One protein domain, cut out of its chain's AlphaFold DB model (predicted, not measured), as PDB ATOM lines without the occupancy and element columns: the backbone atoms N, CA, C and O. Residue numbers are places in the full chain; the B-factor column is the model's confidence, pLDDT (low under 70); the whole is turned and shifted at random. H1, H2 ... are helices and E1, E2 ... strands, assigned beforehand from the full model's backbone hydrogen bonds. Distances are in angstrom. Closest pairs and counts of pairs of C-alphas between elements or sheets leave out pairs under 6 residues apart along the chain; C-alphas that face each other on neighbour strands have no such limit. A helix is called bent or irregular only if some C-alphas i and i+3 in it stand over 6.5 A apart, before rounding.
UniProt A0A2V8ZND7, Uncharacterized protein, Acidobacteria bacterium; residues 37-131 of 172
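AT A GLANCE: This is residues 37 to 131 of the 172 residues of an uncharacterized protein of Acidobacteria bacterium (UniProt A0A2V8ZND7). A long, strongly twisted ribbon of two bent strands, E5 and E6, runs through this model; at one end it widens into a sheet, with E2 and E1 beside E5 and E7 beside E6. At the other end a loop with the short helix H1 prolongs the ribbon, and the small hairpin of E3 and E4 lies off the wide end. The printed part has 95 residues with seven named strands and one named helix, in the order E1 E2 E3 E4 E5 H1 E6 E7. The five-strand sheet, E1 - E2 - E5 - E6 - E7, is antiparallel throughout, and the class is mostly strand. The whole is loose, with a radius of gyration of the C-alphas of 17.0 A and spans of 55 by 27 by 22 A.

IN THESE COORDINATES: Find C-alpha 78 at (10.958, -16.762, -26.242); from there E5, residues 78 to 90, runs 30.7 A and bends by 75 degrees at residue 84. E6, residues 108 to 120, begins at (11.740, 2.258, -50.030), runs 33.9 A and bends by 61 degrees at residue 116. Look for E2 at residues 56 to 61, 15.9 A long, E1 at 40 to 42, and E7 at 126 to 130, 13.2 A long, with C-alpha 130 at (-1.428, -7.012, -28.232). E3 is residues 65 to 67, E4 is 70 to 73 and H1 is 99 to 104.

HOW THE PARTS SIT: Start at E5 and E6, antiparallel at 160 degrees, and find N 80 and O 118 at 2.8 A and, farther along, N 89 and O 109 at 2.9 A. E2 is antiparallel to E5, with N 57 and O 81 at 2.8 A. The edge strand E1 forms a hairpin with E2, with N 41 and O 60 at 2.8 A. At the other edge E7 forms a hairpin with E6, where N 129 and O 117 are 2.7 A apart. The hairpin of E3 and E4, with N 67 and O 70 at 2.8 A, is apart from the sheet's strands, E4 from E2 and from E6 only just, the closest C-alphas being 8.2 A apart in each case. H1 is not on the sheet, with 0 pairs of C-alphas within 10 A. In H1, 0 of 2 O i to N i+4 pairs and 2 of 3 O i to N i+3 pairs are within hydrogen-bond range.

THE WHOLE: The C-alphas farthest apart, those of Ala 100 and Asp 123, are 55.4 A apart. The printed part has no cut, and its long link is E1 to E2, residues 43 to 55. Mean pLDDT of the printed part is 72.7; look for values under 70 at 30 residues, among them 43 to 50, 93 to 95 and 126 to 131.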
ATOM      1  N   TYR A  37       4.934  -1.759 -23.508       67.25
ATOM      2  CA  TYR A  37       6.011  -1.601 -24.491       67.25
ATOM      3  C   TYR A  37       7.171  -2.572 -24.237       67.25
ATOM      4  O   TYR A  37       7.992  -2.381 -23.330       67.25
ATOM      5  N   ILE A  38       7.299  -3.586 -25.096       71.31
ATOM      6  CA  ILE A  38       8.363  -4.595 -25.021       71.31
ATOM      7  C   ILE A  38       9.393  -4.432 -26.144       71.31
ATOM      8  O   ILE A  38       9.059  -4.129 -27.286       71.31
ATOM      9  N   LYS A  39      10.674  -4.634 -25.813       73.25
ATOM     10  CA  LYS A  39      11.755  -4.710 -26.805       73.25
ATOM     11  C   LYS A  39      12.120  -6.174 -27.027       73.25
ATOM     12  O   LYS A  39      12.540  -6.854 -26.088       73.25
ATOM     13  N   VAL A  40      11.972  -6.630 -28.267       73.31
ATOM     14  CA  VAL A  40      12.245  -8.009 -28.678       73.31
ATOM     15  C   VAL A  40      13.444  -8.016 -29.618       73.31
ATOM     16  O   VAL A  40      13.500  -7.244 -30.573       73.31
ATOM     17  N   GLN A  41      14.401  -8.888 -29.333       75.25
ATOM     18  CA  GLN A  41      15.496  -9.223 -30.227       75.25
ATOM     19  C   GLN A  41      15.028 -10.341 -31.153       75.25
ATOM     20  O   GLN A  41      14.676 -11.425 -30.692       75.25
ATOM     21  N   LEU A  42      15.006 -10.067 -32.452       73.69
ATOM     22  CA  LEU A  42      14.720 -11.084 -33.457       73.69
ATOM     23  C   LEU A  42      15.975 -11.890 -33.773       73.69
ATOM     24  O   LEU A  42      17.088 -11.358 -33.713       73.69
ATOM     25  N   GLU A  43      15.783 -13.151 -34.151       69.00
ATOM     26  CA  GLU A  43      16.878 -13.996 -34.619       69.00
ATOM     27  C   GLU A  43      17.514 -13.369 -35.885       69.00
ATOM     28  O   GLU A  43      16.797 -12.893 -36.777       69.00
ATOM     29  N   PRO A  44      18.855 -13.315 -35.994       63.34
ATOM     30  CA  PRO A  44      19.546 -12.598 -37.066       63.34
ATOM     31  C   PRO A  44      19.271 -13.136 -38.478       63.34
ATOM     32  O   PRO A  44      19.479 -12.404 -39.445       63.34
ATOM     33  N   SER A  45      18.785 -14.373 -38.611       61.66
ATOM     34  CA  SER A  45      18.491 -15.026 -39.893       61.66
ATOM     35  C   SER A  45      17.162 -14.605 -40.531       61.66
ATOM     36  O   SER A  45      16.880 -14.992 -41.666       61.66
ATOM     37  N   ILE A  46      16.339 -13.806 -39.846       62.16
ATOM     38  CA  ILE A  46      15.016 -13.438 -40.353       62.16
ATOM     39  C   ILE A  46      15.150 -12.289 -41.359       62.16
ATOM     40  O   ILE A  46      15.319 -11.115 -41.007       62.16
ATOM     41  N   MET A  47      15.056 -12.626 -42.646       62.28
ATOM     42  CA  MET A  47      15.041 -11.648 -43.731       62.28
ATOM     43  C   MET A  47      13.741 -10.838 -43.683       62.28
ATOM     44  O   MET A  47      12.693 -11.262 -44.159       62.28
ATOM     45  N   ARG A  48      13.818  -9.616 -43.148       64.50
ATOM     46  CA  ARG A  48      12.669  -8.696 -43.020       64.50
ATOM     47  C   ARG A  48      11.897  -8.498 -44.331       64.50
ATOM     48  O   ARG A  48      10.686  -8.321 -44.308       64.50
ATOM     49  N   ALA A  49      12.603  -8.541 -45.462       60.94
ATOM     50  CA  ALA A  49      12.043  -8.342 -46.794       60.94
ATOM     51  C   ALA A  49      11.273  -9.556 -47.351       60.94
ATOM     52  O   ALA A  49      10.513  -9.379 -48.303       60.94
ATOM     53  N   SER A  50      11.466 -10.761 -46.798       68.25
ATOM     54  CA  SER A  50      10.767 -11.978 -47.239       68.25
ATOM     55  C   SER A  50       9.549 -12.324 -46.388       68.25
ATOM     56  O   SER A  50       8.796 -13.214 -46.771       68.25
ATOM     57  N   LEU A  51       9.364 -11.644 -45.252       72.06
ATOM     58  CA  LEU A  51       8.223 -11.860 -44.370       72.06
ATOM     59  C   LEU A  51       6.928 -11.458 -45.066       72.06
ATOM     60  O   LEU A  51       6.861 -10.404 -45.700       72.06
ATOM     61  N   LYS A  52       5.903 -12.288 -44.924       78.81
ATOM     62  CA  LYS A  52       4.549 -12.065 -45.423       78.81
ATOM     63  C   LYS A  52       3.586 -11.817 -44.261       78.81
ATOM     64  O   LYS A  52       3.844 -12.250 -43.142       78.81
ATOM     65  N   PRO A  53       2.461 -11.129 -44.508       78.81
ATOM     66  CA  PRO A  53       1.344 -11.114 -43.569       78.81
ATOM     67  C   PRO A  53       0.943 -12.542 -43.179       78.81
ATOM     68  O   PRO A  53       0.795 -13.395 -44.052       78.81
ATOM     69  N   GLY A  54       0.784 -12.790 -41.883       76.00
ATOM     70  CA  GLY A  54       0.507 -14.106 -41.310       76.00
ATOM     71  C   GLY A  54       1.747 -14.939 -40.975       76.00
ATOM     72  O   GLY A  54       1.609 -15.940 -40.274       76.00
ATOM     73  N   ASP A  55       2.946 -14.536 -41.410       77.31
ATOM     74  CA  ASP A  55       4.169 -15.255 -41.054       77.31
ATOM     75  C   ASP A  55       4.463 -15.132 -39.558       77.31
ATOM     76  O   ASP A  55       4.207 -14.108 -38.910       77.31
ATOM     77  N   LEU A  56       5.042 -16.201 -39.023       77.25
ATOM     78  CA  LEU A  56       5.376 -16.338 -37.617       77.25
ATOM     79  C   LEU A  56       6.873 -16.078 -37.435       77.25
ATOM     80  O   LEU A  56       7.718 -16.724 -38.053       77.25
ATOM     81  N   VAL A  57       7.196 -15.088 -36.613       77.12
ATOM     82  CA  VAL A  57       8.553 -14.594 -36.384       77.12
ATOM     83  C   VAL A  57       8.943 -14.902 -34.952       77.12
ATOM     84  O   VAL A  57       8.306 -14.433 -34.014       77.12
ATOM     85  N   GLU A  58      10.003 -15.678 -34.770       81.19
ATOM     86  CA  GLU A  58      10.507 -16.007 -33.440       81.19
ATOM     87  C   GLU A  58      11.595 -15.020 -32.995       81.19
ATOM     88  O   GLU A  58      12.395 -14.511 -33.786       81.19
ATOM     89  N   GLY A  59      11.609 -14.724 -31.701       78.62
ATOM     90  CA  GLY A  59      12.574 -13.836 -31.078       78.62
ATOM     91  C   GLY A  59      12.656 -14.057 -29.575       78.62
ATOM     92  O   GLY A  59      12.038 -14.960 -29.010       78.62
ATOM     93  N   ARG A  60      13.443 -13.218 -28.909       83.50
ATOM     94  CA  ARG A  60      13.640 -13.253 -27.459       83.50
ATOM     95  C   ARG A  60      13.497 -11.866 -26.866       83.50
ATOM     96  O   ARG A  60      13.891 -10.869 -27.469       83.50
ATOM     97  N   LEU A  61      12.967 -11.788 -25.655       79.56
ATOM     98  CA  LEU A  61      12.933 -10.534 -24.909       79.56
ATOM     99  C   LEU A  61      14.347 -10.056 -24.575       79.56
ATOM    100  O   LEU A  61      15.161 -10.812 -24.052       79.56
ATOM    101  N   ILE A  62      14.631  -8.778 -24.836       79.19
ATOM    102  CA  ILE A  62      15.937  -8.184 -24.498       79.19
ATOM    103  C   ILE A  62      16.066  -7.991 -22.984       79.19
ATOM    104  O   ILE A  62      17.146  -8.134 -22.419       79.19
ATOM    105  N   ARG A  63      14.955  -7.658 -22.325       78.62
ATOM    106  CA  ARG A  63      14.890  -7.321 -20.902       78.62
ATOM    107  C   ARG A  63      13.667  -7.955 -20.254       78.62
ATOM    108  O   ARG A  63      12.687  -8.223 -20.950       78.62
ATOM    109  N   SER A  64      13.723  -8.114 -18.937       80.50
ATOM    110  CA  SER A  64      12.547  -8.450 -18.142       80.50
ATOM    111  C   SER A  64      11.518  -7.325 -18.221       80.50
ATOM    112  O   SER A  64      11.860  -6.141 -18.335       80.50
ATOM    113  N   VAL A  65      10.249  -7.707 -18.195       77.25
ATOM    114  CA  VAL A  65       9.111  -6.800 -18.264       77.25
ATOM    115  C   VAL A  65       8.361  -6.907 -16.952       77.25
ATOM    116  O   VAL A  65       7.880  -7.977 -16.582       77.25
ATOM    117  N   TYR A  66       8.273  -5.780 -16.261       75.88
ATOM    118  CA  TYR A  66       7.610  -5.661 -14.973       75.88
ATOM    119  C   TYR A  66       6.299  -4.905 -15.151       75.88
ATOM    120  O   TYR A  66       6.218  -3.956 -15.934       75.88
ATOM    121  N   TRP A  67       5.278  -5.318 -14.412       68.75
ATOM    122  CA  TRP A  67       4.038  -4.575 -14.261       68.75
ATOM    123  C   TRP A  67       3.794  -4.302 -12.795       68.75
ATOM    124  O   TRP A  67       3.684  -5.233 -11.991       68.75
ATOM    125  N   ARG A  68       3.690  -3.012 -12.466       74.19
ATOM    126  CA  ARG A  68       3.717  -2.534 -11.082       74.19
ATOM    127  C   ARG A  68       4.976  -3.096 -10.412       74.19
ATOM    128  O   ARG A  68       6.071  -2.766 -10.848       74.19
ATOM    129  N   ASP A  69       4.809  -4.031  -9.484       75.00
ATOM    130  CA  ASP A  69       5.897  -4.643  -8.715       75.00
ATOM    131  C   ASP A  69       6.057  -6.146  -9.005       75.00
ATOM    132  O   ASP A  69       6.709  -6.868  -8.251       75.00
ATOM    133  N   LYS A  70       5.432  -6.652 -10.078       73.19
ATOM    134  CA  LYS A  70       5.523  -8.062 -10.480       73.19
ATOM    135  C   LYS A  70       6.240  -8.214 -11.811       73.19
ATOM    136  O   LYS A  70       5.878  -7.578 -12.799       73.19
ATOM    137  N   GLU A  71       7.230  -9.099 -11.843       76.19
ATOM    138  CA  GLU A  71       7.822  -9.564 -13.095       76.19
ATOM    139  C   GLU A  71       6.775 -10.370 -13.861       76.19
ATOM    140  O   GLU A  71       6.241 -11.355 -13.354       76.19
ATOM    141  N   LEU A  72       6.437  -9.906 -15.060       75.88
ATOM    142  CA  LEU A  72       5.503 -10.596 -15.943       75.88
ATOM    143  C   LEU A  72       6.244 -11.554 -16.862       75.88
ATOM    144  O   LEU A  72       5.809 -12.681 -17.071       75.88
ATOM    145  N   LEU A  73       7.345 -11.070 -17.437       77.81
ATOM    146  CA  LEU A  73       8.121 -11.777 -18.442       77.81
ATOM    147  C   LEU A  73       9.595 -11.624 -18.107       77.81
ATOM    148  O   LEU A  73      10.070 -10.507 -17.896       77.81
ATOM    149  N   GLN A  74      10.316 -12.737 -18.105       82.00
ATOM    150  CA  GLN A  74      11.744 -12.731 -17.849       82.00
ATOM    151  C   GLN A  74      12.517 -12.297 -19.099       82.00
ATOM    152  O   GLN A  74      12.101 -12.514 -20.244       82.00
ATOM    153  N   ALA A  75      13.682 -11.683 -18.897       83.06
ATOM    154  CA  ALA A  75      14.631 -11.468 -19.977       83.06
ATOM    155  C   ALA A  75      14.930 -12.795 -20.693       83.06
ATOM    156  O   ALA A  75      15.050 -13.847 -20.066       83.06
ATOM    157  N   ARG A  76      15.096 -12.730 -22.016       83.12
ATOM    158  CA  ARG A  76      15.346 -13.870 -22.910       83.12
ATOM    159  C   ARG A  76      14.202 -14.875 -23.051       83.12
ATOM    160  O   ARG A  76      14.391 -15.856 -23.770       83.12
ATOM    161  N   SER A  77      13.030 -14.632 -22.461       79.50
ATOM    162  CA  SER A  77      11.849 -15.454 -22.740       79.50
ATOM    163  C   SER A  77      11.552 -15.467 -24.247       79.50
ATOM    164  O   SER A  77      11.658 -14.415 -24.897       79.50
ATOM    165  N   PRO A  78      11.230 -16.640 -24.822       80.88
ATOM    166  CA  PRO A  78      10.958 -16.762 -26.242       80.88
ATOM    167  C   PRO A  78       9.608 -16.122 -26.573       80.88
ATOM    168  O   PRO A  78       8.608 -16.310 -25.876       80.88
ATOM    169  N   VAL A  79       9.601 -15.347 -27.650       78.19
ATOM    170  CA  VAL A  79       8.440 -14.611 -28.143       78.19
ATOM    171  C   VAL A  79       8.203 -14.996 -29.590       78.19
ATOM    172  O   VAL A  79       9.120 -14.990 -30.409       78.19
ATOM    173  N   ARG A  80       6.954 -15.296 -29.905       80.31
ATOM    174  CA  ARG A  80       6.439 -15.535 -31.245       80.31
ATOM    175  C   ARG A  80       5.632 -14.323 -31.664       80.31
ATOM    176  O   ARG A  80       4.754 -13.881 -30.945       80.31
ATOM    177  N   LEU A  81       5.936 -13.752 -32.808       77.56
ATOM    178  CA  LEU A  81       5.307 -12.543 -33.320       77.56
ATOM    179  C   LEU A  81       4.589 -12.900 -34.611       77.56
ATOM    180  O   LEU A  81       5.195 -13.495 -35.498       77.56
ATOM    181  N   VAL A  82       3.319 -12.528 -34.731       79.06
ATOM    182  CA  VAL A  82       2.570 -12.722 -35.977       79.06
ATOM    183  C   VAL A  82       2.632 -11.435 -36.783       79.06
ATOM    184  O   VAL A  82       2.256 -10.360 -36.298       79.06
ATOM    185  N   VAL A  83       3.137 -11.534 -38.011       75.50
ATOM    186  CA  VAL A  83       3.175 -10.404 -38.942       75.50
ATOM    187  C   VAL A  83       1.740 -10.054 -39.323       75.50
ATOM    188  O   VAL A  83       1.023 -10.875 -39.879       75.50
ATOM    189  N   ASP A  84       1.316  -8.825 -39.052       76.69
ATOM    190  CA  ASP A  84      -0.014  -8.342 -39.437       76.69
ATOM    191  C   ASP A  84       0.004  -7.829 -40.879       76.69
ATOM    192  O   ASP A  84      -0.760  -8.266 -41.735       76.69
ATOM    193  N   ARG A  85       0.932  -6.916 -41.175       74.19
ATOM    194  CA  ARG A  85       1.070  -6.288 -42.494       74.19
ATOM    195  C   ARG A  85       2.491  -5.789 -42.721       74.19
ATOM    196  O   ARG A  85       3.263  -5.639 -41.777       74.19
ATOM    197  N   LEU A  86       2.834  -5.508 -43.973       76.12
ATOM    198  CA  LEU A  86       4.107  -4.898 -44.359       76.12
ATOM    199  C   LEU A  86       3.875  -3.419 -44.659       76.12
ATOM    200  O   LEU A  86       3.212  -3.078 -45.638       76.12
ATOM    201  N   GLU A  87       4.436  -2.538 -43.842       74.69
ATOM    202  CA  GLU A  87       4.452  -1.108 -44.123       74.69
ATOM    203  C   GLU A  87       5.649  -0.756 -45.003       74.69
ATOM    204  O   GLU A  87       6.801  -1.048 -44.683       74.69
ATOM    205  N   GLN A  88       5.387  -0.085 -46.120       76.69
ATOM    206  CA  GLN A  88       6.436   0.462 -46.969       76.69
ATOM    207  C   GLN A  88       6.839   1.839 -46.438       76.69
ATOM    208  O   GLN A  88       6.036   2.771 -46.439       76.69
ATOM    209  N   ARG A  89       8.089   1.980 -45.990       74.94
ATOM    210  CA  ARG A  89       8.627   3.251 -45.485       74.94
ATOM    211  C   ARG A  89       9.753   3.748 -46.380       74.94
ATOM    212  O   ARG A  89      10.500   2.962 -46.962       74.94
ATOM    213  N   ARG A  90       9.873   5.072 -46.509       72.00
ATOM    214  CA  ARG A  90      11.023   5.685 -47.186       72.00
ATOM    215  C   ARG A  90      12.272   5.446 -46.347       72.00
ATOM    216  O   ARG A  90      12.266   5.716 -45.147       72.00
ATOM    217  N   ARG A  91      13.329   4.938 -46.979       70.25
ATOM    218  CA  ARG A  91      14.634   4.774 -46.335       70.25
ATOM    219  C   ARG A  91      15.208   6.160 -46.020       70.25
ATOM    220  O   ARG A  91      15.117   7.063 -46.853       70.25
ATOM    221  N   ALA A  92      15.789   6.325 -44.830       70.81
ATOM    222  CA  ALA A  92      16.480   7.558 -44.465       70.81
ATOM    223  C   ALA A  92      17.632   7.817 -45.458       70.81
ATOM    224  O   ALA A  92      18.360   6.871 -45.784       70.81
ATOM    225  N   PRO A  93      17.795   9.053 -45.967       68.00
ATOM    226  CA  PRO A  93      18.890   9.389 -46.864       68.00
ATOM    227  C   PRO A  93      20.210   9.027 -46.204       68.00
ATOM    228  O   PRO A  93      20.477   9.411 -45.071       68.00
ATOM    229  N   ASN A  94      21.005   8.234 -46.910       66.81
ATOM    230  CA  ASN A  94      22.251   7.757 -46.368       66.81
ATOM    231  C   ASN A  94      23.408   8.576 -46.944       66.81
ATOM    232  O   ASN A  94      23.721   8.470 -48.134       66.81
ATOM    233  N   ASP A  95      24.006   9.433 -46.119       66.94
ATOM    234  CA  ASP A  95      24.946  10.455 -46.588       66.94
ATOM    235  C   ASP A  95      26.322   9.910 -46.970       66.94
ATOM    236  O   ASP A  95      27.025  10.547 -47.749       66.94
ATOM    237  N   HIS A  96      26.667   8.700 -46.528       77.94
ATOM    238  CA  HIS A  96      27.967   8.090 -46.817       77.94
ATOM    239  C   HIS A  96      28.087   7.431 -48.201       77.94
ATOM    240  O   HIS A  96      29.170   6.965 -48.551       77.94
ATOM    241  N   TRP A  97      27.018   7.370 -49.003       71.25
ATOM    242  CA  TRP A  97      27.085   6.747 -50.331       71.25
ATOM    243  C   TRP A  97      27.513   7.747 -51.409       71.25
ATOM    244  O   TRP A  97      26.973   8.858 -51.454       71.25
ATOM    245  N   PRO A  98      28.414   7.356 -52.333       82.50
ATOM    246  CA  PRO A  98      28.728   8.148 -53.517       82.50
ATOM    247  C   PRO A  98      27.449   8.524 -54.276       82.50
ATOM    248  O   PRO A  98      26.541   7.704 -54.423       82.50
ATOM    249  N   TRP A  99      27.373   9.760 -54.775       70.81
ATOM    250  CA  TRP A  99      26.170  10.329 -55.400       70.81
ATOM    251  C   TRP A  99      25.576   9.450 -56.517       70.81
ATOM    252  O   TRP A  99      24.357   9.342 -56.622       70.81
ATOM    253  N   ALA A 100      26.417   8.755 -57.289       76.81
ATOM    254  CA  ALA A 100      25.980   7.857 -58.355       76.81
ATOM    255  C   ALA A 100      25.161   6.663 -57.826       76.81
ATOM    256  O   ALA A 100      24.180   6.263 -58.448       76.81
ATOM    257  N   MET A 101      25.491   6.130 -56.644       70.00
ATOM    258  CA  MET A 101      24.728   5.030 -56.043       70.00
ATOM    259  C   MET A 101      23.400   5.495 -55.442       70.00
ATOM    260  O   MET A 101      22.462   4.706 -55.388       70.00
ATOM    261  N   LYS A 102      23.259   6.773 -55.057       71.06
ATOM    262  CA  LYS A 102      21.981   7.315 -54.551       71.06
ATOM    263  C   LYS A 102      20.867   7.288 -55.610       71.06
ATOM    264  O   LYS A 102      19.696   7.212 -55.244       71.06
ATOM    265  N   LEU A 103      21.211   7.329 -56.903       74.56
ATOM    266  CA  LEU A 103      20.236   7.223 -57.997       74.56
ATOM    267  C   LEU A 103      19.684   5.804 -58.176       74.56
ATOM    268  O   LEU A 103      18.504   5.660 -58.483       74.56
ATOM    269  N   PHE A 104      20.509   4.781 -57.945       72.19
ATOM    270  CA  PHE A 104      20.122   3.372 -58.089       72.19
ATOM    271  C   PHE A 104      19.723   2.708 -56.767       72.19
ATOM    272  O   PHE A 104      19.181   1.604 -56.765       72.19
ATOM    273  N   ALA A 105      19.972   3.366 -55.633       69.69
ATOM    274  CA  ALA A 105      19.607   2.845 -54.329       69.69
ATOM    275  C   ALA A 105      18.074   2.726 -54.199       69.69
ATOM    276  O   ALA A 105      17.350   3.694 -54.468       69.69
ATOM    277  N   PRO A 106      17.560   1.576 -53.726       68.38
ATOM    278  CA  PRO A 106      16.148   1.419 -53.412       68.38
ATOM    279  C   PRO A 106      15.697   2.499 -52.420       68.38
ATOM    280  O   PRO A 106      16.226   2.611 -51.314       68.38
ATOM    281  N   ARG A 107      14.715   3.317 -52.816       72.88
ATOM    282  CA  ARG A 107      14.213   4.438 -51.993       72.88
ATOM    283  C   ARG A 107      13.227   4.014 -50.899       72.88
ATOM    284  O   ARG A 107      12.870   4.826 -50.046       72.88
ATOM    285  N   HIS A 108      12.770   2.766 -50.926       71.62
ATOM    286  CA  HIS A 108      11.740   2.258 -50.030       71.62
ATOM    287  C   HIS A 108      12.160   0.917 -49.441       71.62
ATOM    288  O   HIS A 108      12.549   0.020 -50.184       71.62
ATOM    289  N   ASP A 109      11.999   0.785 -48.128       71.75
ATOM    290  CA  ASP A 109      12.191  -0.459 -47.392       71.75
ATOM    291  C   ASP A 109      10.829  -0.949 -46.874       71.75
ATOM    292  O   ASP A 109       9.978  -0.161 -46.447       71.75
ATOM    293  N   LYS A 110      10.608  -2.266 -46.931       70.56
ATOM    294  CA  LYS A 110       9.414  -2.913 -46.372       70.56
ATOM    295  C   LYS A 110       9.691  -3.295 -44.921       70.56
ATOM    296  O   LYS A 110      10.642  -4.024 -44.647       70.56
ATOM    297  N   TYR A 111       8.850  -2.820 -44.013       69.00
ATOM    298  CA  TYR A 111       8.931  -3.104 -42.587       69.00
ATOM    299  C   TYR A 111       7.697  -3.892 -42.145       69.00
ATOM    300  O   TYR A 111       6.582  -3.392 -42.291       69.00
ATOM    301  N   PRO A 112       7.858  -5.107 -41.601       70.38
ATOM    302  CA  PRO A 112       6.740  -5.830 -41.019       70.38
ATOM    303  C   PRO A 112       6.257  -5.097 -39.765       70.38
ATOM    304  O   PRO A 112       7.045  -4.715 -38.897       70.38
ATOM    305  N   THR A 113       4.950  -4.910 -39.672       68.56
ATOM    306  CA  THR A 113       4.262  -4.528 -38.442       68.56
ATOM    307  C   THR A 113       3.566  -5.749 -37.873       68.56
ATOM    308  O   THR A 113       3.010  -6.556 -38.619       68.56
ATOM    309  N   PHE A 114       3.571  -5.862 -36.553       70.81
ATOM    310  CA  PHE A 114       2.993  -6.982 -35.824       70.81
ATOM    311  C   PHE A 114       1.925  -6.421 -34.896       70.81
ATOM    312  O   PHE A 114       2.160  -5.387 -34.274       70.81
ATOM    313  N   ARG A 115       0.772  -7.088 -34.816       67.25
ATOM    314  CA  ARG A 115      -0.295  -6.748 -33.859       67.25
ATOM    315  C   ARG A 115      -0.352  -7.706 -32.679       67.25
ATOM    316  O   ARG A 115      -0.792  -7.315 -31.603       67.25
ATOM    317  N   LEU A 116       0.074  -8.949 -32.889       64.94
ATOM    318  CA  LEU A 116      -0.045 -10.030 -31.921       64.94
ATOM    319  C   LEU A 116       1.339 -10.609 -31.624       64.94
ATOM    320  O   LEU A 116       2.076 -10.975 -32.544       64.94
ATOM    321  N   ALA A 117       1.673 -10.704 -30.343       69.94
ATOM    322  CA  ALA A 117       2.838 -11.422 -29.858       69.94
ATOM    323  C   ALA A 117       2.399 -12.502 -28.879       69.94
ATOM    324  O   ALA A 117       1.748 -12.210 -27.889       69.94
ATOM    325  N   GLN A 118       2.790 -13.737 -29.134       72.50
ATOM    326  CA  GLN A 118       2.632 -14.847 -28.219       72.50
ATOM    327  C   GLN A 118       3.926 -15.039 -27.430       72.50
ATOM    328  O   GLN A 118       4.961 -15.374 -28.004       72.50
ATOM    329  N   VAL A 119       3.905 -14.821 -26.122       68.38
ATOM    330  CA  VAL A 119       5.075 -15.045 -25.265       68.38
ATOM    331  C   VAL A 119       4.937 -16.387 -24.566       68.38
ATOM    332  O   VAL A 119       3.888 -16.679 -23.987       68.38
ATOM    333  N   LEU A 120       5.991 -17.202 -24.605       74.69
ATOM    334  CA  LEU A 120       6.034 -18.424 -23.811       74.69
ATOM    335  C   LEU A 120       6.516 -18.077 -22.397       74.69
ATOM    336  O   LEU A 120       7.630 -17.573 -22.213       74.69
ATOM    337  N   LEU A 121       5.677 -18.345 -21.403       71.44
ATOM    338  CA  LEU A 121       6.038 -18.201 -19.998       71.44
ATOM    339  C   LEU A 121       6.854 -19.419 -19.533       71.44
ATOM    340  O   LEU A 121       6.685 -20.516 -20.075       71.44
ATOM    341  N   PRO A 122       7.701 -19.261 -18.498       63.88
ATOM    342  CA  PRO A 122       8.449 -20.374 -17.905       63.88
ATOM    343  C   PRO A 122       7.536 -21.493 -17.374       63.88
ATOM    344  O   PRO A 122       7.934 -22.651 -17.366       63.88
ATOM    345  N   ASP A 123       6.285 -21.168 -17.036       68.88
ATOM    346  CA  ASP A 123       5.251 -22.118 -16.602       68.88
ATOM    347  C   ASP A 123       4.662 -22.965 -17.754       68.88
ATOM    348  O   ASP A 123       3.680 -23.684 -17.562       68.88
ATOM    349  N   GLY A 124       5.190 -22.835 -18.977       68.12
ATOM    350  CA  GLY A 124       4.697 -23.530 -20.172       68.12
ATOM    351  C   GLY A 124       3.398 -22.957 -20.747       68.12
ATOM    352  O   GLY A 124       2.848 -23.501 -21.704       68.12
ATOM    353  N   ARG A 125       2.894 -21.854 -20.184       72.12
ATOM    354  CA  ARG A 125       1.710 -21.148 -20.686       72.12
ATOM    355  C   ARG A 125       2.098 -20.223 -21.836       72.12
ATOM    356  O   ARG A 125       3.114 -19.536 -21.766       72.12
ATOM    357  N   THR A 126       1.257 -20.163 -22.860       67.38
ATOM    358  CA  THR A 126       1.381 -19.188 -23.949       67.38
ATOM    359  C   THR A 126       0.483 -17.999 -23.643       67.38
ATOM    360  O   THR A 126      -0.678 -18.184 -23.278       67.38
ATOM    361  N   MET A 127       1.011 -16.787 -23.771       67.62
ATOM    362  CA  MET A 127       0.243 -15.559 -23.594       67.62
ATOM    363  C   MET A 127       0.182 -14.768 -24.890       67.62
ATOM    364  O   MET A 127       1.225 -14.407 -25.420       67.62
ATOM    365  N   ASP A 128      -1.025 -14.381 -25.291       65.50
ATOM    366  CA  ASP A 128      -1.251 -13.405 -26.348       65.50
ATOM    367  C   ASP A 128      -1.179 -11.970 -25.797       65.50
ATOM    368  O   ASP A 128      -1.968 -11.558 -24.947       65.50
ATOM    369  N   LEU A 129      -0.219 -11.198 -26.292       67.75
ATOM    370  CA  LEU A 129      -0.028  -9.783 -26.022       67.75
ATOM    371  C   LEU A 129      -0.337  -8.986 -27.291       67.75
ATOM    372  O   LEU A 129       0.200  -9.262 -28.368       67.75
ATOM    373  N   GLN A 130      -1.175  -7.961 -27.157       57.38
ATOM    374  CA  GLN A 130      -1.428  -7.012 -28.232       57.38
ATOM    375  C   GLN A 130      -0.285  -5.990 -28.266       57.38
ATOM    376  O   GLN A 130      -0.036  -5.289 -27.286       57.38
ATOM    377  N   VAL A 131       0.449  -5.921 -29.376       63.12
ATOM    378  CA  VAL A 131       1.650  -5.080 -29.490       63.12
ATOM    379  C   VAL A 131       1.417  -4.012 -30.547       63.12
ATOM    380  O   VAL A 131       1.062  -4.325 -31.676       63.12
TER     381      VAL A 131